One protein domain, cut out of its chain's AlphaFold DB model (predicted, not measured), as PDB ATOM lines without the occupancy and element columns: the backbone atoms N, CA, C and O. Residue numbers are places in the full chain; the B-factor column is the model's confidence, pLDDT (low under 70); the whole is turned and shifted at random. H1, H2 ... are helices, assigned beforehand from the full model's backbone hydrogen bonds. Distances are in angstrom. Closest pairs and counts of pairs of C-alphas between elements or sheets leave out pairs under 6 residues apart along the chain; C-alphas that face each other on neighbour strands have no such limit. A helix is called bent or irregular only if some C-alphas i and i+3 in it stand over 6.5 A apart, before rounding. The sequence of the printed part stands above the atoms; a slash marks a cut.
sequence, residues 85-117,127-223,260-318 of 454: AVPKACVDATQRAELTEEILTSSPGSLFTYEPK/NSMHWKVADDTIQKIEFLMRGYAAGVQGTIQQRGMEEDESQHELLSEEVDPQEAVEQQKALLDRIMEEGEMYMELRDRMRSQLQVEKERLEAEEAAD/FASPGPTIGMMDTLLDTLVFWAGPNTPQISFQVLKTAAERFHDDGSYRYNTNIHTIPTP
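AT A GLANCE: This is residues 85 to 117, 127 to 223 and 260 to 318 of the 454 residues of the protein "Hypothetical protein" of Grammatophora oceanica (UniProt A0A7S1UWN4). Four helices, H1, H2, H5 and H6, run side by side as an up-and-down bundle, each running against the one before it in the chain, and H7 folds back along H6 on its far side from H2. H5 is much the longest helix and leaves this body as an arm: its residues 210 to 223 stick out, and without them the body spans 54 by 34 by 32 A, while the short H3 and H4 sit at the end of the body away from the arm. The printed part has 189 residues with eight named helices, H1 to H8 in chain order, and no named strand; the class is all helix. It is only just loose, close to compact, with a radius of gyration of the C-alphas of 19.8 A and spans of 74 by 36 by 32 A.

IN THESE COORDINATES: H1 is residues 93 to 105, 18.0 A long, and begins at C-alpha 93 (83.818, 25.767, 239.119). H2, residues 127 to 150, is 31.7 A long; it is irregular, with C-alphas 133 and 136 7.5 A apart, and has a kink of 58 degrees near residue 134. H3 is residues 156 to 162 and H4 residues 165 to 168. H5, residues 177 to 223, is 69.0 A long and ends at C-alpha 223 (61.514, -26.087, 205.350). H6 is residues 267 to 280, 20.1 A, H7 residues 285 to 302, 25.7 A, and H8 residues 305 to 308, ending at C-alpha 308 (94.763, 5.871, 205.764).

HOW THE PARTS SIT: H2 is the hub and touches H1, H3, H5 and H6. Residues 96 to 100 of H1 touch H2, closest at the C-alphas of Arg 96 and Leu 144, 6.1 A, at a steep tilt of 42 degrees, opposite ways. H2 and H5 touch at a shallow tilt of 11 degrees, opposite ways, with C-alphas 148 and 180 closest at 5.2 A. H5 and H6 touch through residues 177 to 188 of H5, closest at Pro 177 and Trp 280, C-alphas 4.7 A apart. H6 and H7 form a helical hairpin at a shallow tilt of 8 degrees, C-alphas 274 and 289 closest at 6.2 A. H2 touches H3, with C-alphas 150 and 158 closest at 4.0 A. H3 and H4 only just touch, only at the corner, with 3 pairs of C-alphas within 8 A, the closest those of Glu 162 and His 168 at 5.3 A. H7 and H8 meet only through their link. Every O i to N i+4 pair is within hydrogen-bond range in H1, H3, H5 and H7, against 17 of 20 in H2 and 8 of 10 in H6; H4 and H8 are too short for such a pair.

THE WHOLE: The farthest C-alphas, those of Glu 165 and Asp 223, are 74.4 A apart. Residues 118 to 126 and 224 to 259 are not printed, with C-alpha gaps of 15.8 A and 40.5 A. Of the links printed whole, H4 to H5 is short and the others are tight. Mean pLDDT of the printed part is 91.3; residues 85 to 86, 127 and 172 are under 70.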
ATOM      1  N   ALA A  85      87.298  30.967 216.642       63.66
ATOM      2  CA  ALA A  85      86.875  31.175 218.026       63.66
ATOM      3  C   ALA A  85      87.556  30.156 218.938       63.66
ATOM      4  O   ALA A  85      87.589  28.966 218.611       63.66
ATOM      5  N   VAL A  86      88.057  30.619 220.086       68.25
ATOM      6  CA  VAL A  86      88.555  29.736 221.141       68.25
ATOM      7  C   VAL A  86      87.420  28.777 221.529       68.25
ATOM      8  O   VAL A  86      86.287  29.224 221.748       68.25
ATOM      9  N   PRO A  87      87.654  27.452 221.538       82.06
ATOM     10  CA  PRO A  87      86.632  26.499 221.944       82.06
ATOM     11  C   PRO A  87      86.130  26.813 223.355       82.06
ATOM     12  O   PRO A  87      86.921  27.107 224.245       82.06
ATOM     13  N   LYS A  88      84.813  26.716 223.576       88.50
ATOM     14  CA  LYS A  88      84.247  26.984 224.904       88.50
ATOM     15  C   LYS A  88      84.797  26.005 225.944       88.50
ATOM     16  O   LYS A  88      85.043  24.829 225.640       88.50
ATOM     17  N   ALA A  89      84.891  26.484 227.175       92.88
ATOM     18  CA  ALA A  89      85.357  25.732 228.330       92.88
ATOM     19  C   ALA A  89      84.424  25.929 229.533       92.88
ATOM     20  O   ALA A  89      83.735  26.948 229.632       92.88
ATOM     21  N   CYS A  90      84.417  24.961 230.447       94.25
ATOM     22  CA  CYS A  90      83.642  25.021 231.683       94.25
ATOM     23  C   CYS A  90      84.355  25.884 232.735       94.25
ATOM     24  O   CYS A  90      85.151  25.387 233.536       94.25
ATOM     25  N   VAL A  91      84.112  27.193 232.678       91.69
ATOM     26  CA  VAL A  91      84.728  28.186 233.578       91.69
ATOM     27  C   VAL A  91      84.107  28.191 234.975       91.69
ATOM     28  O   VAL A  91      84.831  28.360 235.951       91.69
ATOM     29  N   ASP A  92      82.801  27.929 235.085       93.44
ATOM     30  CA  ASP A  92      82.104  27.816 236.370       93.44
ATOM     31  C   ASP A  92      82.590  26.579 237.139       93.44
ATOM     32  O   ASP A  92      82.381  25.442 236.710       93.44
ATOM     33  N   ALA A  93      83.242  26.811 238.282       93.88
ATOM     34  CA  ALA A  93      83.818  25.767 239.119       93.88
ATOM     35  C   ALA A  93      82.765  24.794 239.669       93.88
ATOM     36  O   ALA A  93      83.026  23.592 239.729       93.88
ATOM     37  N   THR A  94      81.562  25.283 239.996       94.75
ATOM     38  CA  THR A  94      80.490  24.437 240.550       94.75
ATOM     39  C   THR A  94      79.975  23.488 239.478       94.75
ATOM     40  O   THR A  94      80.000  22.272 239.658       94.75
ATOM     41  N   GLN A  95      79.616  24.031 238.309       95.38
ATOM     42  CA  GLN A  95      79.225  23.221 237.159       95.38
ATOM     43  C   GLN A  95      80.329  22.231 236.761       95.38
ATOM     44  O   GLN A  95      80.042  21.077 236.443       95.38
ATOM     45  N   ARG A  96      81.596  22.660 236.769       96.00
ATOM     46  CA  ARG A  96      82.730  21.801 236.416       96.00
ATOM     47  C   ARG A  96      82.853  20.616 237.372       96.00
ATOM     48  O   ARG A  96      83.027  19.496 236.892       96.00
ATOM     49  N   ALA A  97      82.740  20.839 238.679       96.75
ATOM     50  CA  ALA A  97      82.779  19.782 239.686       96.75
ATOM     51  C   ALA A  97      81.592  18.814 239.543       96.75
ATOM     52  O   ALA A  97      81.812  17.610 239.414       96.75
ATOM     53  N   GLU A  98      80.361  19.329 239.459       97.31
ATOM     54  CA  GLU A  98      79.140  18.518 239.327       97.31
ATOM     55  C   GLU A  98      79.168  17.625 238.077       97.31
ATOM     56  O   GLU A  98      78.927  16.421 238.151       97.31
ATOM     57  N   LEU A  99      79.516  18.195 236.918       97.94
ATOM     58  CA  LEU A  99      79.582  17.444 235.663       97.94
ATOM     59  C   LEU A  99      80.752  16.450 235.636       97.94
ATOM     60  O   LEU A  99      80.654  15.411 234.981       97.94
ATOM     61  N   THR A 100      81.861  16.760 236.316       98.25
ATOM     62  CA  THR A 100      82.987  15.826 236.461       98.25
ATOM     63  C   THR A 100      82.562  14.633 237.311       98.25
ATOM     64  O   THR A 100      82.760  13.493 236.895       98.25
ATOM     65  N   GLU A 101      81.923  14.876 238.457       98.25
ATOM     66  CA  GLU A 101      81.414  13.822 239.334       98.25
ATOM     67  C   GLU A 101      80.372  12.953 238.616       98.25
ATOM     68  O   GLU A 101      80.475  11.728 238.660       98.25
ATOM     69  N   GLU A 102      79.433  13.553 237.878       97.81
ATOM     70  CA  GLU A 102      78.441  12.832 237.062       97.81
ATOM     71  C   GLU A 102      79.109  11.829 236.102       97.81
ATOM     72  O   GLU A 102      78.707  10.668 236.012       97.81
ATOM     73  N   ILE A 103      80.167  12.252 235.402       97.94
ATOM     74  CA  ILE A 103      80.877  11.402 234.437       97.94
ATOM     75  C   ILE A 103      81.677  10.312 235.149       97.94
ATOM     76  O   ILE A 103      81.632   9.149 234.740       97.94
ATOM     77  N   LEU A 104      82.404  10.665 236.211       98.12
ATOM     78  CA  LEU A 104      83.282   9.732 236.921       98.12
ATOM     79  C   LEU A 104      82.510   8.696 237.748       98.12
ATOM     80  O   LEU A 104      83.024   7.602 237.971       98.12
ATOM     81  N   THR A 105      81.286   9.011 238.177       97.88
ATOM     82  CA  THR A 105      80.421   8.090 238.934       97.88
ATOM     83  C   THR A 105      79.479   7.271 238.047       97.88
ATOM     84  O   THR A 105      78.876   6.307 238.523       97.88
ATOM     85  N   SER A 106      79.373   7.604 236.755       97.62
ATOM     86  CA  SER A 106      78.583   6.840 235.783       97.62
ATOM     87  C   SER A 106      79.052   5.383 235.675       97.62
ATOM     88  O   SER A 106      80.251   5.089 235.673       97.62
ATOM     89  N   SER A 107      78.110   4.445 235.545       96.81
ATOM     90  CA  SER A 107      78.454   3.030 235.376       96.81
ATOM     91  C   SER A 107      79.141   2.787 234.023       96.81
ATOM     92  O   SER A 107      78.673   3.337 233.019       96.81
ATOM     93  N   PRO A 108      80.178   1.933 233.936       95.00
ATOM     94  CA  PRO A 108      80.790   1.567 232.660       95.00
ATOM     95  C   PRO A 108      79.772   1.071 231.625       95.00
ATOM     96  O   PRO A 108      78.932   0.225 231.930       95.00
ATOM     97  N   GLY A 109      79.844   1.607 230.407       93.69
ATOM     98  CA  GLY A 109      78.919   1.339 229.300       93.69
ATOM     99  C   GLY A 109      77.642   2.196 229.273       93.69
ATOM    100  O   GLY A 109      76.800   1.976 228.405       93.69
ATOM    101  N   SER A 110      77.459   3.143 230.202       95.25
ATOM    102  CA  SER A 110      76.281   4.030 230.239       95.25
ATOM    103  C   SER A 110      76.422   5.345 229.466       95.25
ATOM    104  O   SER A 110      75.411   5.907 229.053       95.25
ATOM    105  N   LEU A 111      77.642   5.838 229.245       95.19
ATOM    106  CA  LEU A 111      77.899   7.114 228.571       95.19
ATOM    107  C   LEU A 111      77.826   6.990 227.044       95.19
ATOM    108  O   LEU A 111      77.546   7.980 226.371       95.19
ATOM    109  N   PHE A 112      78.090   5.800 226.494       93.88
ATOM    110  CA  PHE A 112      77.943   5.500 225.065       93.88
ATOM    111  C   PHE A 112      76.764   4.550 224.857       93.88
ATOM    112  O   PHE A 112      76.887   3.335 225.010       93.88
ATOM    113  N   THR A 113      75.602   5.090 224.489       89.12
ATOM    114  CA  THR A 113      74.404   4.271 224.275       89.12
ATOM    115  C   THR A 113      74.532   3.439 222.997       89.12
ATOM    116  O   THR A 113      74.613   3.972 221.892       89.12
ATOM    117  N   TYR A 114      74.530   2.111 223.128       86.00
ATOM    118  CA  TYR A 114      74.477   1.211 221.977       86.00
ATOM    119  C   TYR A 114      73.025   0.914 221.588       86.00
ATOM    120  O   TYR A 114      72.289   0.281 222.343       86.00
ATOM    121  N   GLU A 115      72.629   1.322 220.382       84.44
ATOM    122  CA  GLU A 115      71.338   0.965 219.789       84.44
ATOM    123  C   GLU A 115      71.559   0.079 218.549       84.44
ATOM    124  O   GLU A 115      72.186   0.536 217.592       84.44
ATOM    125  N   PRO A 116      71.034  -1.163 218.504       76.69
ATOM    126  CA  PRO A 116      71.267  -2.092 217.388       76.69
ATOM    127  C   PRO A 116      70.805  -1.567 216.020       76.69
ATOM    128  O   PRO A 116      71.411  -1.868 214.996       76.69
ATOM    129  N   LYS A 117      69.751  -0.737 216.004       71.00
ATOM    130  CA  LYS A 117      69.152  -0.164 214.782       71.00
ATOM    131  C   LYS A 117      70.099   0.748 214.006       71.00
ATOM    132  O   LYS A 117      69.861   1.040 212.839       71.00
ATOM    133  N   ASN A 127      83.245   3.296 210.711       63.88
ATOM    134  CA  ASN A 127      84.071   4.115 211.599       63.88
ATOM    135  C   ASN A 127      83.380   5.428 212.006       63.88
ATOM    136  O   ASN A 127      83.400   5.778 213.181       63.88
ATOM    137  N   SER A 128      82.714   6.140 211.087       74.00
ATOM    138  CA  SER A 128      82.061   7.419 211.414       74.00
ATOM    139  C   SER A 128      80.916   7.257 212.417       74.00
ATOM    140  O   SER A 128      80.652   8.161 213.210       74.00
ATOM    141  N   MET A 129      80.236   6.111 212.412       80.75
ATOM    142  CA  MET A 129      79.051   5.922 213.238       80.75
ATOM    143  C   MET A 129      79.365   5.812 214.733       80.75
ATOM    144  O   MET A 129      78.652   6.390 215.550       80.75
ATOM    145  N   HIS A 130      80.437   5.114 215.101       84.44
ATOM    146  CA  HIS A 130      80.799   4.922 216.511       84.44
ATOM    147  C   HIS A 130      81.217   6.234 217.176       84.44
ATOM    148  O   HIS A 130      80.849   6.499 218.317       84.44
ATOM    149  N   TRP A 131      81.897   7.101 216.424       88.12
ATOM    150  CA  TRP A 131      82.230   8.447 216.880       88.12
ATOM    151  C   TRP A 131      80.998   9.345 217.026       88.12
ATOM    152  O   TRP A 131      80.952  10.130 217.965       88.12
ATOM    153  N   LYS A 132      79.965   9.189 216.183       90.00
ATOM    154  CA  LYS A 132      78.697   9.930 216.338       90.00
ATOM    155  C   LYS A 132      77.969   9.587 217.636       90.00
ATOM    156  O   LYS A 132      77.411  10.481 218.257       90.00
ATOM    157  N   VAL A 133      77.980   8.317 218.049       91.19
ATOM    158  CA  VAL A 133      77.361   7.888 219.319       91.19
ATOM    159  C   VAL A 133      78.088   8.494 220.523       91.19
ATOM    160  O   VAL A 133      77.456   8.845 221.513       91.19
ATOM    161  N   ALA A 134      79.409   8.638 220.430       93.25
ATOM    162  CA  ALA A 134      80.233   9.191 221.498       93.25
ATOM    163  C   ALA A 134      80.313  10.731 221.497       93.25
ATOM    164  O   ALA A 134      80.819  11.294 222.464       93.25
ATOM    165  N   ASP A 135      79.845  11.409 220.443       92.31
ATOM    166  CA  ASP A 135      80.107  12.833 220.179       92.31
ATOM    167  C   ASP A 135      79.645  13.756 221.317       92.31
ATOM    168  O   ASP A 135      80.430  14.571 221.798       92.31
ATOM    169  N   ASP A 136      78.416  13.589 221.818       93.25
ATOM    170  CA  ASP A 136      77.890  14.426 222.907       93.25
ATOM    171  C   ASP A 136      78.738  14.274 224.193       93.25
ATOM    172  O   ASP A 136      79.106  15.266 224.829       93.25
ATOM    173  N   THR A 137      79.125  13.043 224.545       95.62
ATOM    174  CA  THR A 137      79.989  12.751 225.704       95.62
ATOM    175  C   THR A 137      81.413  13.270 225.491       95.62
ATOM    176  O   THR A 137      81.994  13.866 226.398       95.62
ATOM    177  N   ILE A 138      81.972  13.103 224.288       95.62
ATOM    178  CA  ILE A 138      83.285  13.631 223.896       95.62
ATOM    179  C   ILE A 138      83.308  15.152 224.053       95.62
ATOM    180  O   ILE A 138      84.199  15.690 224.710       95.62
ATOM    181  N   GLN A 139      82.310  15.850 223.513       94.69
ATOM    182  CA  GLN A 139      82.211  17.304 223.605       94.69
ATOM    183  C   GLN A 139      82.070  17.769 225.056       94.69
ATOM    184  O   GLN A 139      82.703  18.756 225.442       94.69
ATOM    185  N   LYS A 140      81.289  17.050 225.874       96.25
ATOM    186  CA  LYS A 140      81.140  17.326 227.311       96.25
ATOM    187  C   LYS A 140      82.470  17.175 228.053       96.25
ATOM    188  O   LYS A 140      82.849  18.070 228.804       96.25
ATOM    189  N   ILE A 141      83.214  16.096 227.808       97.69
ATOM    190  CA  ILE A 141      84.518  15.863 228.446       97.69
ATOM    191  C   ILE A 141      85.557  16.883 227.974       97.69
ATOM    192  O   ILE A 141      86.267  17.450 228.802       97.69
ATOM    193  N   GLU A 142      85.616  17.203 226.678       96.62
ATOM    194  CA  GLU A 142      86.500  18.262 226.176       96.62
ATOM    195  C   GLU A 142      86.196  19.617 226.818       96.62
ATOM    196  O   GLU A 142      87.114  20.349 227.187       96.62
ATOM    197  N   PHE A 143      84.913  19.960 226.960       96.50
ATOM    198  CA  PHE A 143      84.467  21.188 227.611       96.50
ATOM    199  C   PHE A 143      84.958  21.279 229.065       96.50
ATOM    200  O   PHE A 143      85.445  22.336 229.477       96.50
ATOM    201  N   LEU A 144      84.905  20.172 229.813       97.75
ATOM    202  CA  LEU A 144      85.419  20.087 231.183       97.75
ATOM    203  C   LEU A 144      86.944  20.165 231.238       97.75
ATOM    204  O   LEU A 144      87.485  20.964 232.000       97.75
ATOM    205  N   MET A 145      87.648  19.396 230.403       98.12
ATOM    206  CA  MET A 145      89.115  19.397 230.369       98.12
ATOM    207  C   MET A 145      89.676  20.776 230.022       98.12
ATOM    208  O   MET A 145      90.626  21.224 230.666       98.12
ATOM    209  N   ARG A 146      89.061  21.474 229.055       96.62
ATOM    210  CA  ARG A 146      89.395  22.870 228.744       96.62
ATOM    211  C   ARG A 146      89.126  23.793 229.930       96.62
ATOM    212  O   ARG A 146      89.906  24.710 230.140       96.62
ATOM    213  N   GLY A 147      88.071  23.537 230.708       96.38
ATOM    214  CA  GLY A 147      87.757  24.280 231.932       96.38
ATOM    215  C   GLY A 147      88.853  24.153 232.990       96.38
ATOM    216  O   GLY A 147      89.342  25.162 233.484       96.38
ATOM    217  N   TYR A 148      89.307  22.927 233.264       97.62
ATOM    218  CA  TYR A 148      90.446  22.688 234.160       97.62
ATOM    219  C   TYR A 148      91.730  23.349 233.647       97.62
ATOM    220  O   TYR A 148      92.423  24.006 234.414       97.62
ATOM    221  N   ALA A 149      92.029  23.234 232.348       96.44
ATOM    222  CA  ALA A 149      93.213  23.865 231.769       96.44
ATOM    223  C   ALA A 149      93.147  25.397 231.858       96.44
ATOM    224  O   ALA A 149      94.151  26.033 232.156       96.44
ATOM    225  N   ALA A 150      91.977  25.992 231.624       95.25
ATOM    226  CA  ALA A 150      91.777  27.435 231.696       95.25
ATOM    227  C   ALA A 150      91.956  28.007 233.110       95.25
ATOM    228  O   ALA A 150      92.363  29.156 233.240       95.25
ATOM    229  N   GLY A 151      91.700  27.206 234.147       95.06
ATOM    230  CA  GLY A 151      91.993  27.573 235.533       95.06
ATOM    231  C   GLY A 151      93.483  27.532 235.893       95.06
ATOM    232  O   GLY A 151      93.862  28.072 236.926       95.06
ATOM    233  N   VAL A 152      94.334  26.920 235.061       95.88
ATOM    234  CA  VAL A 152      95.780  26.803 235.304       95.88
ATOM    235  C   VAL A 152      96.542  27.910 234.583       95.88
ATOM    236  O   VAL A 152      96.477  28.042 233.356       95.88
ATOM    237  N   GLN A 153      97.328  28.681 235.337       94.06
ATOM    238  CA  GLN A 153      98.065  29.820 234.800       94.06
ATOM    239  C   GLN A 153      99.096  29.416 233.731       94.06
ATOM    240  O   GLN A 153      99.906  28.504 233.894       94.06
ATOM    241  N   GLY A 154      99.097  30.159 232.628       91.12
ATOM    242  CA  GLY A 154     100.000  30.061 231.491       91.12
ATOM    243  C   GLY A 154      99.572  29.072 230.405       91.12
ATOM    244  O   GLY A 154     100.165  29.093 229.312       91.12
ATOM    245  N   THR A 155      98.568  28.224 230.648       93.19
ATOM    246  CA  THR A 155      98.064  27.288 229.629       93.19
ATOM    247  C   THR A 155      97.614  28.035 228.372       93.19
ATOM    248  O   THR A 155      97.369  29.242 228.357       93.19
ATOM    249  N   ILE A 156      97.574  27.329 227.246       89.88
ATOM    250  CA  ILE A 156      97.030  27.843 225.988       89.88
ATOM    251  C   ILE A 156      95.556  28.221 226.176       89.88
ATOM    252  O   ILE A 156      95.132  29.239 225.639       89.88
ATOM    253  N   GLN A 157      94.798  27.439 226.952       91.56
ATOM    254  CA  GLN A 157      93.381  27.716 227.206       91.56
ATOM    255  C   GLN A 157      93.192  28.992 228.033       91.56
ATOM    256  O   GLN A 157      92.385  29.833 227.653       91.56
ATOM    257  N   GLN A 158      93.978  29.176 229.098       92.81
ATOM    258  CA  GLN A 158      93.918  30.379 229.930       92.81
ATOM    259  C   GLN A 158      94.291  31.634 229.124       92.81
ATOM    260  O   GLN A 158      93.535  32.599 229.100       92.81
ATOM    261  N   ARG A 159      95.384  31.586 228.348       89.81
ATOM    262  CA  ARG A 159      95.784  32.699 227.463       89.81
ATOM    263  C   ARG A 159      94.746  33.015 226.387       89.81
ATOM    264  O   ARG A 159      94.506  34.178 226.093       89.81
ATOM    265  N   GLY A 160      94.118  31.991 225.809       86.94
ATOM    266  CA  GLY A 160      93.048  32.183 224.831       86.94
ATOM    267  C   GLY A 160      91.821  32.887 225.419       86.94
ATOM    268  O   GLY A 160      91.153  33.626 224.705       86.94
ATOM    269  N   MET A 161      91.541  32.694 226.710       86.19
ATOM    270  CA  MET A 161      90.468  33.409 227.408       86.19
ATOM    271  C   MET A 161      90.851  34.825 227.822       86.19
ATOM    272  O   MET A 161      89.987  35.689 227.822       86.19
ATOM    273  N   GLU A 162      92.117  35.087 228.148       85.88
ATOM    274  CA  GLU A 162      92.596  36.452 228.415       85.88
ATOM    275  C   GLU A 162      92.455  37.361 227.182       85.88
ATOM    276  O   GLU A 162      92.203  38.556 227.318       85.88
ATOM    277  N   GLU A 163      92.584  36.799 225.976       84.12
ATOM    278  CA  GLU A 163      92.361  37.523 224.718       84.12
ATOM    279  C   GLU A 163      90.870  37.793 224.429       84.12
ATOM    280  O   GLU A 163      90.549  38.706 223.666       84.12
ATOM    281  N   ASP A 164      89.958  37.026 225.034       82.50
ATOM    282  CA  ASP A 164      88.509  37.209 224.934       82.50
ATOM    283  C   ASP A 164      87.986  37.888 226.208       82.50
ATOM    284  O   ASP A 164      87.601  37.229 227.176       82.50
ATOM    285  N   GLU A 165      87.939  39.226 226.197       79.25
ATOM    286  CA  GLU A 165      87.494  40.054 227.334       79.25
ATOM    287  C   GLU A 165      86.165  39.576 227.948       79.25
ATOM    288  O   GLU A 165      85.967  39.692 229.156       79.25
ATOM    289  N   SER A 166      85.270  38.986 227.143       80.06
ATOM    290  CA  SER A 166      83.972  38.488 227.612       80.06
ATOM    291  C   SER A 166      84.062  37.232 228.484       80.06
ATOM    292  O   SER A 166      83.166  36.977 229.289       80.06
ATOM    293  N   GLN A 167      85.125  36.441 228.328       76.00
ATOM    294  CA  GLN A 167      85.355  35.212 229.091       76.00
ATOM    295  C   GLN A 167      86.305  35.424 230.265       76.00
ATOM    296  O   GLN A 167      86.219  34.687 231.246       76.00
ATOM    297  N   HIS A 168      87.164  36.443 230.206       78.50
ATOM    298  CA  HIS A 168      88.110  36.749 231.275       78.50
ATOM    299  C   HIS A 168      87.417  37.025 232.623       78.50
ATOM    300  O   HIS A 168      87.877  36.547 233.655       78.50
ATOM    301  N   GLU A 169      86.273  37.720 232.634       78.81
ATOM    302  CA  GLU A 169      85.500  37.972 233.867       78.81
ATOM    303  C   GLU A 169      84.936  36.695 234.514       78.81
ATOM    304  O   GLU A 169      84.593  36.698 235.696       78.81
ATOM    305  N   LEU A 170      84.835  35.599 233.753       78.56
ATOM    306  CA  LEU A 170      84.290  34.326 234.224       78.56
ATOM    307  C   LEU A 170      85.357  33.392 234.811       78.56
ATOM    308  O   LEU A 170      84.997  32.398 235.449       78.56
ATOM    309  N   LEU A 171      86.649  33.697 234.626       79.94
ATOM    310  CA  LEU A 171      87.757  33.007 235.289       79.94
ATOM    311  C   LEU A 171      87.772  33.397 236.770       79.94
ATOM    312  O   LEU A 171      88.503  34.280 237.208       79.94
ATOM    313  N   SER A 172      86.885  32.767 237.530       68.56
ATOM    314  CA  SER A 172      86.631  33.117 238.928       68.56
ATOM    315  C   SER A 172      87.562  32.415 239.915       68.56
ATOM    316  O   SER A 172      87.676  32.872 241.051       68.56
ATOM    317  N   GLU A 173      88.249  31.345 239.500       86.19
ATOM    318  CA  GLU A 173      89.052  30.520 240.401       86.19
ATOM    319  C   GLU A 173      90.288  29.940 239.702       86.19
ATOM    320  O   GLU A 173      90.191  29.294 238.655       86.19
ATOM    321  N   GLU A 174      91.454  30.189 240.299       92.94
ATOM    322  CA  GLU A 174      92.709  29.535 239.937       92.94
ATOM    323  C   GLU A 174      92.658  28.082 240.419       92.94
ATOM    324  O   GLU A 174      92.352  27.811 241.579       92.94
ATOM    325  N   VAL A 175      92.938  27.148 239.515       95.19
ATOM    326  CA  VAL A 175      92.932  25.714 239.809       95.19
ATOM    327  C   VAL A 175      94.367  25.257 240.005       95.19
ATOM    328  O   VAL A 175      95.236  25.557 239.182       95.19
ATOM    329  N   ASP A 176      94.610  24.489 241.066       96.25
ATOM    330  CA  ASP A 176      95.916  23.885 241.285       96.25
ATOM    331  C   ASP A 176      96.292  22.977 240.088       96.25
ATOM    332  O   ASP A 176      95.501  22.115 239.681       96.25
ATOM    333  N   PRO A 177      97.490  23.137 239.490       96.38
ATOM    334  CA  PRO A 177      97.886  22.350 238.327       96.38
ATOM    335  C   PRO A 177      97.874  20.836 238.560       96.38
ATOM    336  O   PRO A 177      97.618  20.085 237.617       96.38
ATOM    337  N   GLN A 178      98.170  20.372 239.781       96.12
ATOM    338  CA  GLN A 178      98.134  18.949 240.103       96.12
ATOM    339  C   GLN A 178      96.698  18.441 240.088       96.12
ATOM    340  O   GLN A 178      96.419  17.436 239.435       96.12
ATOM    341  N   GLU A 179      95.790  19.154 240.758       96.56
ATOM    342  CA  GLU A 179      94.366  18.826 240.764       96.56
ATOM    343  C   GLU A 179      93.807  18.785 239.335       96.56
ATOM    344  O   GLU A 179      93.177  17.803 238.938       96.56
ATOM    345  N   ALA A 180      94.110  19.800 238.520       97.31
ATOM    346  CA  ALA A 180      93.683  19.852 237.125       97.31
ATOM    347  C   ALA A 180      94.169  18.632 236.323       97.31
ATOM    348  O   ALA A 180      93.387  18.025 235.588       97.31
ATOM    349  N   VAL A 181      95.440  18.241 236.484       96.75
ATOM    350  CA  VAL A 181      96.020  17.053 235.835       96.75
ATOM    351  C   VAL A 181      95.340  15.769 236.308       96.75
ATOM    352  O   VAL A 181      95.029  14.906 235.484       96.75
ATOM    353  N   GLU A 182      95.101  15.621 237.611       96.88
ATOM    354  CA  GLU A 182      94.454  14.439 238.186       96.88
ATOM    355  C   GLU A 182      93.025  14.272 237.652       96.88
ATOM    356  O   GLU A 182      92.671  13.181 237.188       96.88
ATOM    357  N   GLN A 183      92.241  15.354 237.614       98.06
ATOM    358  CA  GLN A 183      90.874  15.343 237.080       98.06
ATOM    359  C   GLN A 183      90.843  15.080 235.571       98.06
ATOM    360  O   GLN A 183      90.104  14.215 235.095       98.06
ATOM    361  N   GLN A 184      91.685  15.769 234.799       98.19
ATOM    362  CA  GLN A 184      91.792  15.562 233.351       98.19
ATOM    363  C   GLN A 184      92.193  14.126 233.004       98.19
ATOM    364  O   GLN A 184      91.650  13.539 232.066       98.19
ATOM    365  N   LYS A 185      93.119  13.538 233.765       97.62
ATOM    366  CA  LYS A 185      93.522  12.145 233.586       97.62
ATOM    367  C   LYS A 185      92.388  11.181 233.940       97.62
ATOM    368  O   LYS A 185      92.159  10.242 233.186       97.62
ATOM    369  N   ALA A 186      91.662  11.413 235.033       98.06
ATOM    370  CA  ALA A 186      90.517  10.581 235.404       98.06
ATOM    371  C   ALA A 186      89.427  10.591 234.317       98.06
ATOM    372  O   ALA A 186      88.897   9.537 233.962       98.06
ATOM    373  N   LEU A 187      89.145  11.760 233.733       98.44
ATOM    374  CA  LEU A 187      88.212  11.904 232.612       98.44
ATOM    375  C   LEU A 187      88.691  11.159 231.353       98.44
ATOM    376  O   LEU A 187      87.898  10.473 230.705       98.44
ATOM    377  N   LEU A 188      89.985  11.250 231.027       97.62
ATOM    378  CA  LEU A 188      90.600  10.509 229.919       97.62
ATOM    379  C   LEU A 188      90.539   8.990 230.121       97.62
ATOM    380  O   LEU A 188      90.177   8.257 229.200       97.62
ATOM    381  N   ASP A 189      90.856   8.515 231.323       97.31
ATOM    382  CA  ASP A 189      90.791   7.095 231.665       97.31
ATOM    383  C   ASP A 189      89.347   6.576 231.548       97.31
ATOM    384  O   ASP A 189      89.120   5.499 230.989       97.31
ATOM    385  N   ARG A 190      88.362   7.366 232.002       97.62
ATOM    386  CA  ARG A 190      86.940   7.007 231.934       97.62
ATOM    387  C   ARG A 190      86.428   6.920 230.496       97.62
ATOM    388  O   ARG A 190      85.750   5.954 230.157       97.62
ATOM    389  N   ILE A 191      86.759   7.885 229.632       97.50
ATOM    390  CA  ILE A 191      86.306   7.853 228.231       97.50
ATOM    391  C   ILE A 191      87.009   6.756 227.415       97.50
ATOM    392  O   ILE A 191      86.411   6.197 226.497       97.50
ATOM    393  N   MET A 192      88.254   6.402 227.759       96.50
ATOM    394  CA  MET A 192      88.915   5.225 227.185       96.50
ATOM    395  C   MET A 192      88.191   3.931 227.548       96.50
ATOM    396  O   MET A 192      87.908   3.130 226.660       96.50
ATOM    397  N   GLU A 193      87.907   3.731 228.837       97.00
ATOM    398  CA  GLU A 193      87.178   2.558 229.328       97.00
ATOM    399  C   GLU A 193      85.820   2.432 228.637       97.00
ATOM    400  O   GLU A 193      85.443   1.354 228.183       97.00
ATOM    401  N   GLU A 194      85.116   3.549 228.479       97.00
ATOM    402  CA  GLU A 194      83.823   3.554 227.815       97.00
ATOM    403  C   GLU A 194      83.899   3.146 226.340       97.00
ATOM    404  O   GLU A 194      83.058   2.393 225.845       97.00
ATOM    405  N   GLY A 195      84.946   3.595 225.651       95.75
ATOM    406  CA  GLY A 195      85.253   3.182 224.290       95.75
ATOM    407  C   GLY A 195      85.480   1.689 224.144       95.75
ATOM    408  O   GLY A 195      84.946   1.065 223.227       95.75
ATOM    409  N   GLU A 196      86.274   1.117 225.051       95.12
ATOM    410  CA  GLU A 196      86.534  -0.325 225.105       95.12
ATOM    411  C   GLU A 196      85.220  -1.099 225.345       95.12
ATOM    412  O   GLU A 196      84.904  -2.018 224.586       95.12
ATOM    413  N   MET A 197      84.410  -0.670 226.319       95.56
ATOM    414  CA  MET A 197      83.121  -1.294 226.652       95.56
ATOM    415  C   MET A 197      82.112  -1.236 225.500       95.56
ATOM    416  O   MET A 197      81.439  -2.228 225.212       95.56
ATOM    417  N   TYR A 198      82.011  -0.094 224.815       94.50
ATOM    418  CA  TYR A 198      81.122   0.069 223.664       94.50
ATOM    419  C   TYR A 198      81.500  -0.880 222.521       94.50
ATOM    420  O   TYR A 198      80.632  -1.535 221.939       94.50
ATOM    421  N   MET A 199      82.798  -0.989 222.219       92.44
ATOM    422  CA  MET A 199      83.287  -1.894 221.180       92.44
ATOM    423  C   MET A 199      83.050  -3.363 221.546       92.44
ATOM    424  O   MET A 199      82.597  -4.129 220.695       92.44
ATOM    425  N   GLU A 200      83.264  -3.743 222.809       93.31
ATOM    426  CA  GLU A 200      82.976  -5.098 223.288       93.31
ATOM    427  C   GLU A 200      81.483  -5.443 223.173       93.31
ATOM    428  O   GLU A 200      81.121  -6.516 222.675       93.31
ATOM    429  N   LEU A 201      80.599  -4.535 223.604       92.25
ATOM    430  CA  LEU A 201      79.153  -4.735 223.529       92.25
ATOM    431  C   LEU A 201      78.690  -4.882 222.078       92.25
ATOM    432  O   LEU A 201      77.928  -5.797 221.763       92.25
ATOM    433  N   ARG A 202      79.186  -4.019 221.191       89.12
ATOM    434  CA  ARG A 202      78.902  -4.085 219.758       89.12
ATOM    435  C   ARG A 202      79.327  -5.418 219.158       89.12
ATOM    436  O   ARG A 202      78.542  -6.049 218.453       89.12
ATOM    437  N   ASP A 203      80.551  -5.859 219.430       89.50
ATOM    438  CA  ASP A 203      81.057  -7.120 218.890       89.50
ATOM    439  C   ASP A 203      80.237  -8.313 219.397       89.50
ATOM    440  O   ASP A 203      79.883  -9.195 218.612       89.50
ATOM    441  N   ARG A 204      79.839  -8.301 220.677       90.69
ATOM    442  CA  ARG A 204      78.959  -9.320 221.262       90.69
ATOM    443  C   ARG A 204      77.583  -9.352 220.592       90.69
ATOM    444  O   ARG A 204      77.103 -10.435 220.262       90.69
ATOM    445  N   MET A 205      76.965  -8.192 220.371       88.56
ATOM    446  CA  MET A 205      75.645  -8.085 219.734       88.56
ATOM    447  C   MET A 205      75.683  -8.546 218.277       88.56
ATOM    448  O   MET A 205      74.827  -9.315 217.848       88.56
ATOM    449  N   ARG A 206      76.730  -8.178 217.533       85.00
ATOM    450  CA  ARG A 206      76.948  -8.668 216.164       85.00
ATOM    451  C   ARG A 206      77.110 -10.176 216.103       85.00
ATOM    452  O   ARG A 206      76.525 -10.814 215.235       85.00
ATOM    453  N   SER A 207      77.879 -10.754 217.023       87.81
ATOM    454  CA  SER A 207      78.012 -12.208 217.114       87.81
ATOM    455  C   SER A 207      76.672 -12.888 217.402       87.81
ATOM    456  O   SER A 207      76.388 -13.919 216.804       87.81
ATOM    457  N   GLN A 208      75.824 -12.309 218.259       88.94
ATOM    458  CA  GLN A 208      74.485 -12.845 218.531       88.94
ATOM    459  C   GLN A 208      73.565 -12.760 217.307       88.94
ATOM    460  O   GLN A 208      72.932 -13.757 216.965       88.94
ATOM    461  N   LEU A 209      73.549 -11.620 216.608       86.06
ATOM    462  CA  LEU A 209      72.770 -11.437 215.378       86.06
ATOM    463  C   LEU A 209      73.228 -12.377 214.258       86.06
ATOM    464  O   LEU A 209      72.398 -12.914 213.532       86.06
ATOM    465  N   GLN A 210      74.536 -12.611 214.131       86.12
ATOM    466  CA  GLN A 210      75.083 -13.549 213.153       86.12
ATOM    467  C   GLN A 210      74.636 -14.986 213.449       86.12
ATOM    468  O   GLN A 210      74.182 -15.680 212.545       86.12
ATOM    469  N   VAL A 211      74.692 -15.411 214.716       90.12
ATOM    470  CA  VAL A 211      74.207 -16.737 215.140       90.12
ATOM    471  C   VAL A 211      72.701 -16.880 214.909       90.12
ATOM    472  O   VAL A 211      72.242 -17.926 214.457       90.12
ATOM    473  N   GLU A 212      71.914 -15.842 215.196       89.81
ATOM    474  CA  GLU A 212      70.471 -15.845 214.945       89.81
ATOM    475  C   GLU A 212      70.157 -15.914 213.446       89.81
ATOM    476  O   GLU A 212      69.317 -16.712 213.034       89.81
ATOM    477  N   LYS A 213      70.884 -15.154 212.624       89.25
ATOM    478  CA  LYS A 213      70.766 -15.188 211.166       89.25
ATOM    479  C   LYS A 213      71.089 -16.571 210.603       89.25
ATOM    480  O   LYS A 213      70.295 -17.109 209.840       89.25
ATOM    481  N   GLU A 214      72.201 -17.173 211.018       91.75
ATOM    482  CA  GLU A 214      72.578 -18.534 210.617       91.75
ATOM    483  C   GLU A 214      71.522 -19.563 211.042       91.75
ATOM    484  O   GLU A 214      71.222 -20.498 210.295       91.75
ATOM    485  N   ARG A 215      70.904 -19.378 212.219       94.06
ATOM    486  CA  ARG A 215      69.799 -20.227 212.681       94.06
ATOM    487  C   ARG A 215      68.567 -20.092 211.786       94.06
ATOM    488  O   ARG A 215      68.011 -21.112 211.384       94.06
ATOM    489  N   LEU A 216      68.162 -18.865 211.454       92.00
ATOM    490  CA  LEU A 216      67.014 -18.593 210.583       92.00
ATOM    491  C   LEU A 216      67.241 -19.129 209.163       92.00
ATOM    492  O   LEU A 216      66.370 -19.800 208.618       92.00
ATOM    493  N   GLU A 217      68.430 -18.929 208.591       92.00
ATOM    494  CA  GLU A 217      68.796 -19.478 207.279       92.00
ATOM    495  C   GLU A 217      68.777 -21.018 207.278       92.00
ATOM    496  O   GLU A 217      68.321 -21.646 206.317       92.00
ATOM    497  N   ALA A 218      69.218 -21.655 208.370       92.06
ATOM    498  CA  ALA A 218      69.149 -23.106 208.526       92.06
ATOM    499  C   ALA A 218      67.702 -23.623 208.654       92.06
ATOM    500  O   ALA A 218      67.372 -24.666 208.075       92.06
ATOM    501  N   GLU A 219      66.839 -22.905 209.381       92.62
ATOM    502  CA  GLU A 219      65.406 -23.202 209.508       92.62
ATOM    503  C   GLU A 219      64.691 -23.072 208.146       92.62
ATOM    504  O   GLU A 219      64.019 -24.013 207.708       92.62
ATOM    505  N   GLU A 220      64.926 -21.983 207.405       91.69
ATOM    506  CA  GLU A 220      64.379 -21.778 206.057       91.69
ATOM    507  C   GLU A 220      64.846 -22.859 205.069       91.69
ATOM    508  O   GLU A 220      64.044 -23.416 204.308       91.69
ATOM    509  N   ALA A 221      66.131 -23.222 205.097       90.94
ATOM    510  CA  ALA A 221      66.673 -24.287 204.258       90.94
ATOM    511  C   ALA A 221      66.065 -25.664 204.589       90.94
ATOM    512  O   ALA A 221      65.875 -26.501 203.695       90.94
ATOM    513  N   ALA A 222      65.747 -25.925 205.861       89.88
ATOM    514  CA  ALA A 222      65.090 -27.159 206.283       89.88
ATOM    515  C   ALA A 222      63.638 -27.236 205.784       89.88
ATOM    516  O   ALA A 222      63.200 -28.298 205.324       89.88
ATOM    517  N   ASP A 223      62.903 -26.126 205.808       87.81
ATOM    518  CA  ASP A 223      61.514 -26.087 205.350       87.81
ATOM    519  C   ASP A 223      61.390 -26.118 203.820       87.81
ATOM    520  O   ASP A 223      60.513 -26.808 203.283       87.81
ATOM    521  N   PHE A 260      90.294  -0.320 213.920       87.06
ATOM    522  CA  PHE A 260      90.186   1.131 214.024       87.06
ATOM    523  C   PHE A 260      90.202   1.490 215.505       87.06
ATOM    524  O   PHE A 260      89.888   0.651 216.360       87.06
ATOM    525  N   ALA A 261      90.578   2.723 215.828       90.31
ATOM    526  CA  ALA A 261      90.587   3.168 217.208       90.31
ATOM    527  C   ALA A 261      89.150   3.207 217.750       90.31
ATOM    528  O   ALA A 261      88.250   3.787 217.136       90.31
ATOM    529  N   SER A 262      88.928   2.622 218.929       93.25
ATOM    530  CA  SER A 262      87.647   2.747 219.630       93.25
ATOM    531  C   SER A 262      87.290   4.228 219.843       93.25
ATOM    532  O   SER A 262      88.204   5.044 220.060       93.25
ATOM    533  N   PRO A 263      85.993   4.606 219.815       93.94
ATOM    534  CA  PRO A 263      85.588   5.949 220.224       93.94
ATOM    535  C   PRO A 263      86.132   6.204 221.629       93.94
ATOM    536  O   PRO A 263      86.083   5.324 222.476       93.94
ATOM    537  N   GLY A 264      86.741   7.356 221.871       94.50
ATOM    538  CA  GLY A 264      87.505   7.564 223.100       94.50
ATOM    539  C   GLY A 264      88.140   8.944 223.129       94.50
ATOM    540  O   GLY A 264      87.625   9.852 222.472       94.50
ATOM    541  N   PRO A 265      89.275   9.116 223.832       96.50
ATOM    542  CA  PRO A 265      89.965  10.390 223.859       96.50
ATOM    543  C   PRO A 265      90.262  10.912 222.462       96.50
ATOM    544  O   PRO A 265      90.786  10.180 221.608       96.50
ATOM    545  N   THR A 266      89.957  12.188 222.260       96.38
ATOM    546  CA  THR A 266      90.379  12.922 221.074       96.38
ATOM    547  C   THR A 266      91.791  13.457 221.276       96.38
ATOM    548  O   THR A 266      92.272  13.627 222.401       96.38
ATOM    549  N   ILE A 267      92.446  13.801 220.174       95.44
ATOM    550  CA  ILE A 267      93.732  14.481 220.219       95.44
ATOM    551  C   ILE A 267      93.636  15.831 220.935       95.44
ATOM    552  O   ILE A 267      94.555  16.209 221.650       95.44
ATOM    553  N   GLY A 268      92.491  16.519 220.835       95.06
ATOM    554  CA  GLY A 268      92.242  17.772 221.546       95.06
ATOM    555  C   GLY A 268      92.226  17.596 223.067       95.06
ATOM    556  O   GLY A 268      92.791  18.425 223.785       95.06
ATOM    557  N   MET A 269      91.643  16.502 223.567       97.44
ATOM    558  CA  MET A 269      91.700  16.151 224.991       97.44
ATOM    559  C   MET A 269      93.138  15.882 225.441       97.44
ATOM    560  O   MET A 269      93.581  16.417 226.457       97.44
ATOM    561  N   MET A 270      93.882  15.085 224.669       97.00
ATOM    562  CA  MET A 270      95.274  14.758 224.986       97.00
ATOM    563  C   MET A 270      96.168  15.997 224.965       97.00
ATOM    564  O   MET A 270      96.927  16.203 225.906       97.00
ATOM    565  N   ASP A 271      96.029  16.861 223.956       95.44
ATOM    566  CA  ASP A 271      96.749  18.134 223.858       95.44
ATOM    567  C   ASP A 271      96.430  19.050 225.046       95.44
ATOM    568  O   ASP A 271      97.326  19.714 225.566       95.44
ATOM    569  N   THR A 272      95.180  19.051 225.521       96.00
ATOM    570  CA  THR A 272      94.757  19.832 226.694       96.00
ATOM    571  C   THR A 272      95.393  19.312 227.988       96.00
ATOM    572  O   THR A 272      95.914  20.106 228.777       96.00
ATOM    573  N   LEU A 273      95.430  17.989 228.192       96.69
ATOM    574  CA  LEU A 273      96.143  17.393 229.329       96.69
ATOM    575  C   LEU A 273      97.647  17.687 229.251       96.69
ATOM    576  O   LEU A 273      98.256  18.125 230.223       96.69
ATOM    577  N   LEU A 274      98.247  17.480 228.081       94.94
ATOM    578  CA  LEU A 274      99.660  17.738 227.815       94.94
ATOM    579  C   LEU A 274     100.046  19.208 228.015       94.94
ATOM    580  O   LEU A 274     101.180  19.511 228.384       94.94
ATOM    581  N   ASP A 275      99.130  20.137 227.763       94.19
ATOM    582  CA  ASP A 275      99.315  21.553 228.058       94.19
ATOM    583  C   ASP A 275      99.286  21.855 229.548       94.19
ATOM    584  O   ASP A 275     100.170  22.555 230.032       94.19
ATOM    585  N   THR A 276      98.361  21.245 230.280       95.62
ATOM    586  CA  THR A 276      98.235  21.404 231.734       95.62
ATOM    587  C   THR A 276      99.427  20.781 232.477       95.62
ATOM    588  O   THR A 276     100.027  21.413 233.347       95.62
ATOM    589  N   LEU A 277      99.865  19.586 232.059       94.88
ATOM    590  CA  LEU A 277     101.013  18.857 232.620       94.88
ATOM    591  C   LEU A 277     102.298  19.689 232.664       94.88
ATOM    592  O   LEU A 277     103.089  19.589 233.602       94.88
ATOM    593  N   VAL A 278     102.499  20.527 231.651       92.31
ATOM    594  CA  VAL A 278     103.684  21.375 231.510       92.31
ATOM    595  C   VAL A 278     103.771  22.435 232.622       92.31
ATOM    596  O   VAL A 278     104.871  22.920 232.892       92.31
ATOM    597  N   PHE A 279     102.653  22.795 233.260       92.81
ATOM    598  CA  PHE A 279     102.598  23.769 234.358       92.81
ATOM    599  C   PHE A 279     102.580  23.133 235.746       92.81
ATOM    600  O   PHE A 279     102.978  23.785 236.701       92.81
ATOM    601  N   TRP A 280     102.211  21.855 235.863       92.06
ATOM    602  CA  TRP A 280     102.309  21.135 237.135       92.06
ATOM    603  C   TRP A 280     103.753  20.946 237.614       92.06
ATOM    604  O   TRP A 280     104.001  20.918 238.814       92.06
ATOM    605  N   ALA A 281     104.717  20.837 236.691       81.00
ATOM    606  CA  ALA A 281     106.149  20.694 236.994       81.00
ATOM    607  C   ALA A 281     106.500  19.570 238.003       81.00
ATOM    608  O   ALA A 281     107.582  19.572 238.592       81.00
ATOM    609  N   GLY A 282     105.618  18.578 238.175       86.75
ATOM    610  CA  GLY A 282     105.858  17.418 239.023       86.75
ATOM    611  C   GLY A 282     107.031  16.557 238.528       86.75
ATOM    612  O   GLY A 282     107.335  16.529 237.332       86.75
ATOM    613  N   PRO A 283     107.681  15.779 239.413       85.56
ATOM    614  CA  PRO A 283     108.853  14.970 239.055       85.56
ATOM    615  C   PRO A 283     108.561  13.912 237.978       85.56
ATOM    616  O   PRO A 283     109.473  13.495 237.271       85.56
ATOM    617  N   ASN A 284     107.294  13.509 237.831       88.56
ATOM    618  CA  ASN A 284     106.842  12.499 236.871       88.56
ATOM    619  C   ASN A 284     106.249  13.093 235.581       88.56
ATOM    620  O   ASN A 284     105.752  12.346 234.734       88.56
ATOM    621  N   THR A 285     106.251  14.421 235.423       90.38
ATOM    622  CA  THR A 285     105.651  15.091 234.261       90.38
ATOM    623  C   THR A 285     106.164  14.553 232.914       90.38
ATOM    624  O   THR A 285     105.322  14.306 232.047       90.38
ATOM    625  N   PRO A 286     107.472  14.290 232.691       88.50
ATOM    626  CA  PRO A 286     107.972  13.748 231.431       88.50
ATOM    627  C   PRO A 286     107.399  12.370 231.166       88.50
ATOM    628  O   PRO A 286     106.860  12.129 230.094       88.50
ATOM    629  N   GLN A 287     107.465  11.479 232.158       89.12
ATOM    630  CA  GLN A 287     107.003  10.104 232.035       89.12
ATOM    631  C   GLN A 287     105.510  10.071 231.704       89.12
ATOM    632  O   GLN A 287     105.104   9.343 230.801       89.12
ATOM    633  N   ILE A 288     104.702  10.903 232.367       92.00
ATOM    634  CA  ILE A 288     103.268  11.011 232.077       92.00
ATOM    635  C   ILE A 288     103.043  11.603 230.678       92.00
ATOM    636  O   ILE A 288     102.236  11.072 229.919       92.00
ATOM    637  N   SER A 289     103.797  12.633 230.284       93.00
ATOM    638  CA  SER A 289     103.706  13.228 228.939       93.00
ATOM    639  C   SER A 289     104.017  12.210 227.838       93.00
ATOM    640  O   SER A 289     103.292  12.122 226.850       93.00
ATOM    641  N   PHE A 290     105.057  11.392 228.025       91.38
ATOM    642  CA  PHE A 290     105.407  10.312 227.104       91.38
ATOM    643  C   PHE A 290     104.349   9.205 227.067       91.38
ATOM    644  O   PHE A 290     104.075   8.667 225.997       91.38
ATOM    645  N   GLN A 291     103.720   8.876 228.200       92.69
ATOM    646  CA  GLN A 291     102.621   7.906 228.233       92.69
ATOM    647  C   GLN A 291     101.402   8.403 227.454       92.69
ATOM    648  O   GLN A 291     100.884   7.665 226.621       92.69
ATOM    649  N   VAL A 292     100.985   9.656 227.666       95.12
ATOM    650  CA  VAL A 292      99.864  10.258 226.924       95.12
ATOM    651  C   VAL A 292     100.169  10.291 225.428       95.12
ATOM    652  O   VAL A 292      99.326   9.914 224.615       95.12
ATOM    653  N   LEU A 293     101.397  10.665 225.056       94.19
ATOM    654  CA  LEU A 293     101.820  10.660 223.661       94.19
ATOM    655  C   LEU A 293     101.805   9.253 223.053       94.19
ATOM    656  O   LEU A 293     101.352   9.078 221.924       94.19
ATOM    657  N   LYS A 294     102.272   8.245 223.792       93.62
ATOM    658  CA  LYS A 294     102.221   6.851 223.347       93.62
ATOM    659  C   LYS A 294     100.779   6.426 223.065       93.62
ATOM    660  O   LYS A 294     100.521   5.850 222.015       93.62
ATOM    661  N   THR A 295      99.837   6.773 223.941       94.94
ATOM    662  CA  THR A 295      98.407   6.517 223.709       94.94
ATOM    663  C   THR A 295      97.889   7.251 222.467       94.94
ATOM    664  O   THR A 295      97.131   6.667 221.691       94.94
ATOM    665  N   ALA A 296      98.319   8.494 222.222       95.12
ATOM    666  CA  ALA A 296      97.984   9.227 220.996       95.12
ATOM    667  C   ALA A 296      98.500   8.503 219.740       95.12
ATOM    668  O   ALA A 296      97.755   8.316 218.780       95.12
ATOM    669  N   ALA A 297      99.759   8.058 219.764       93.44
ATOM    670  CA  ALA A 297     100.408   7.363 218.658       93.44
ATOM    671  C   ALA A 297      99.780   5.989 218.374       93.44
ATOM    672  O   ALA A 297      99.575   5.637 217.216       93.44
ATOM    673  N   GLU A 298      99.427   5.229 219.414       94.00
ATOM    674  CA  GLU A 298      98.729   3.945 219.279       94.00
ATOM    675  C   GLU A 298      97.360   4.126 218.617       94.00
ATOM    676  O   GLU A 298      97.047   3.421 217.662       94.00
ATOM    677  N   ARG A 299      96.576   5.122 219.050       94.19
ATOM    678  CA  ARG A 299      95.269   5.429 218.440       94.19
ATOM    679  C   ARG A 299      95.411   5.918 217.002       94.19
ATOM    680  O   ARG A 299      94.649   5.505 216.134       94.19
ATOM    681  N   PHE A 300      96.408   6.757 216.734       93.69
ATOM    682  CA  PHE A 300      96.740   7.197 215.384       93.69
ATOM    683  C   PHE A 300      97.091   6.024 214.459       93.69
ATOM    684  O   PHE A 300      96.683   6.003 213.295       93.69
ATOM    685  N   HIS A 301      97.846   5.051 214.976       92.44
ATOM    686  CA  HIS A 301      98.236   3.860 214.236       92.44
ATOM    687  C   HIS A 301      97.061   2.908 214.011       92.44
ATOM    688  O   HIS A 301      96.908   2.413 212.895       92.44
ATOM    689  N   ASP A 302      96.222   2.710 215.031       91.38
ATOM    690  CA  ASP A 302      94.994   1.928 214.926       91.38
ATOM    691  C   ASP A 302      94.058   2.519 213.860       91.38
ATOM    692  O   ASP A 302      93.452   1.763 213.126       91.38
ATOM    693  N   ASP A 303      94.009   3.837 213.656       90.12
ATOM    694  CA  ASP A 303      93.250   4.440 212.545       90.12
ATOM    695  C   ASP A 303      94.010   4.472 211.198       90.12
ATOM    696  O   ASP A 303      93.614   5.164 210.263       90.12
ATOM    697  N   GLY A 304      95.104   3.718 211.055       88.88
ATOM    698  CA  GLY A 304      95.803   3.538 209.778       88.88
ATOM    699  C   GLY A 304      96.916   4.551 209.481       88.88
ATOM    700  O   GLY A 304      97.412   4.606 208.350       88.88
ATOM    701  N   SER A 305      97.367   5.312 210.491       89.44
ATOM    702  CA  SER A 305      98.475   6.285 210.394       89.44
ATOM    703  C   SER A 305      98.272   7.331 209.277       89.44
ATOM    704  O   SER A 305      97.179   7.480 208.745       89.44
ATOM    705  N   TYR A 306      99.317   8.051 208.845       84.31
ATOM    706  CA  TYR A 306      99.193   9.075 207.786       84.31
ATOM    707  C   TYR A 306      98.667   8.529 206.451       84.31
ATOM    708  O   TYR A 306      98.174   9.280 205.619       84.31
ATOM    709  N   ARG A 307      98.789   7.217 206.225       84.19
ATOM    710  CA  ARG A 307      98.438   6.602 204.946       84.19
ATOM    711  C   ARG A 307      96.929   6.454 204.752       84.19
ATOM    712  O   ARG A 307      96.473   6.522 203.614       84.19
ATOM    713  N   TYR A 308      96.184   6.229 205.834       85.31
ATOM    714  CA  TYR A 308      94.763   5.871 205.764       85.31
ATOM    715  C   TYR A 308      93.888   6.566 206.813       85.31
ATOM    716  O   TYR A 308      92.663   6.499 206.711       85.31
ATOM    717  N   ASN A 309      94.483   7.256 207.790       86.44
ATOM    718  CA  ASN A 309      93.729   7.898 208.855       86.44
ATOM    719  C   ASN A 309      92.957   9.115 208.331       86.44
ATOM    720  O   ASN A 309      93.524  10.148 207.979       86.44
ATOM    721  N   THR A 310      91.634   8.975 208.305       84.69
ATOM    722  CA  THR A 310      90.672  10.041 207.981       84.69
ATOM    723  C   THR A 310      89.969  10.588 209.225       84.69
ATOM    724  O   THR A 310      89.173  11.526 209.137       84.69
ATOM    725  N   ASN A 311      90.255  10.016 210.394       87.94
ATOM    726  CA  ASN A 311      89.662  10.382 211.661       87.94
ATOM    727  C   ASN A 311      90.401  11.568 212.286       87.94
ATOM    728  O   ASN A 311      91.439  11.431 212.929       87.94
ATOM    729  N   ILE A 312      89.805  12.754 212.171       88.56
ATOM    730  CA  ILE A 312      90.352  13.989 212.750       88.56
ATOM    731  C   ILE A 312      90.575  13.911 214.269       88.56
ATOM    732  O   ILE A 312      91.365  14.685 214.802       88.56
ATOM    733  N   HIS A 313      89.897  12.998 214.970       91.94
ATOM    734  CA  HIS A 313      89.997  12.867 216.421       91.94
ATOM    735  C   HIS A 313      91.263  12.139 216.878       91.94
ATOM    736  O   HIS A 313      91.598  12.238 218.055       91.94
ATOM    737  N   THR A 314      91.969  11.425 215.999       93.69
ATOM    738  CA  THR A 314      93.155  10.629 216.367       93.69
ATOM    739  C   THR A 314      94.430  11.075 215.669       93.69
ATOM    740  O   THR A 314      95.475  10.491 215.930       93.69
ATOM    741  N   ILE A 315      94.381  12.104 214.816       92.88
ATOM    742  CA  ILE A 315      95.553  12.627 214.099       92.88
ATOM    743  C   ILE A 315      96.355  13.557 215.022       92.88
ATOM    744  O   ILE A 315      95.875  14.650 215.338       92.88
ATOM    745  N   PRO A 316      97.581  13.178 215.433       92.69
ATOM    746  CA  PRO A 316      98.426  14.010 216.270       92.69
ATOM    747  C   PRO A 316      98.832  15.293 215.562       92.69
ATOM    748  O   PRO A 316      99.163  15.300 214.375       92.69
ATOM    749  N   THR A 317      98.853  16.390 216.309       88.12
ATOM    750  CA  THR A 317      99.270  17.690 215.791       88.12
ATOM    751  C   THR A 317     100.728  17.966 216.168       88.12
ATOM    752  O   THR A 317     101.295  17.307 217.045       88.12
ATOM    753  N   PRO A 318     101.373  18.989 215.577       88.88
ATOM    754  CA  PRO A 318     102.655  19.463 216.088       88.88
ATOM    755  C   PRO A 318     102.602  19.877 217.568       88.88
ATOM    756  O   PRO A 318     103.636  19.875 218.225       88.88
TER     757      PRO A 318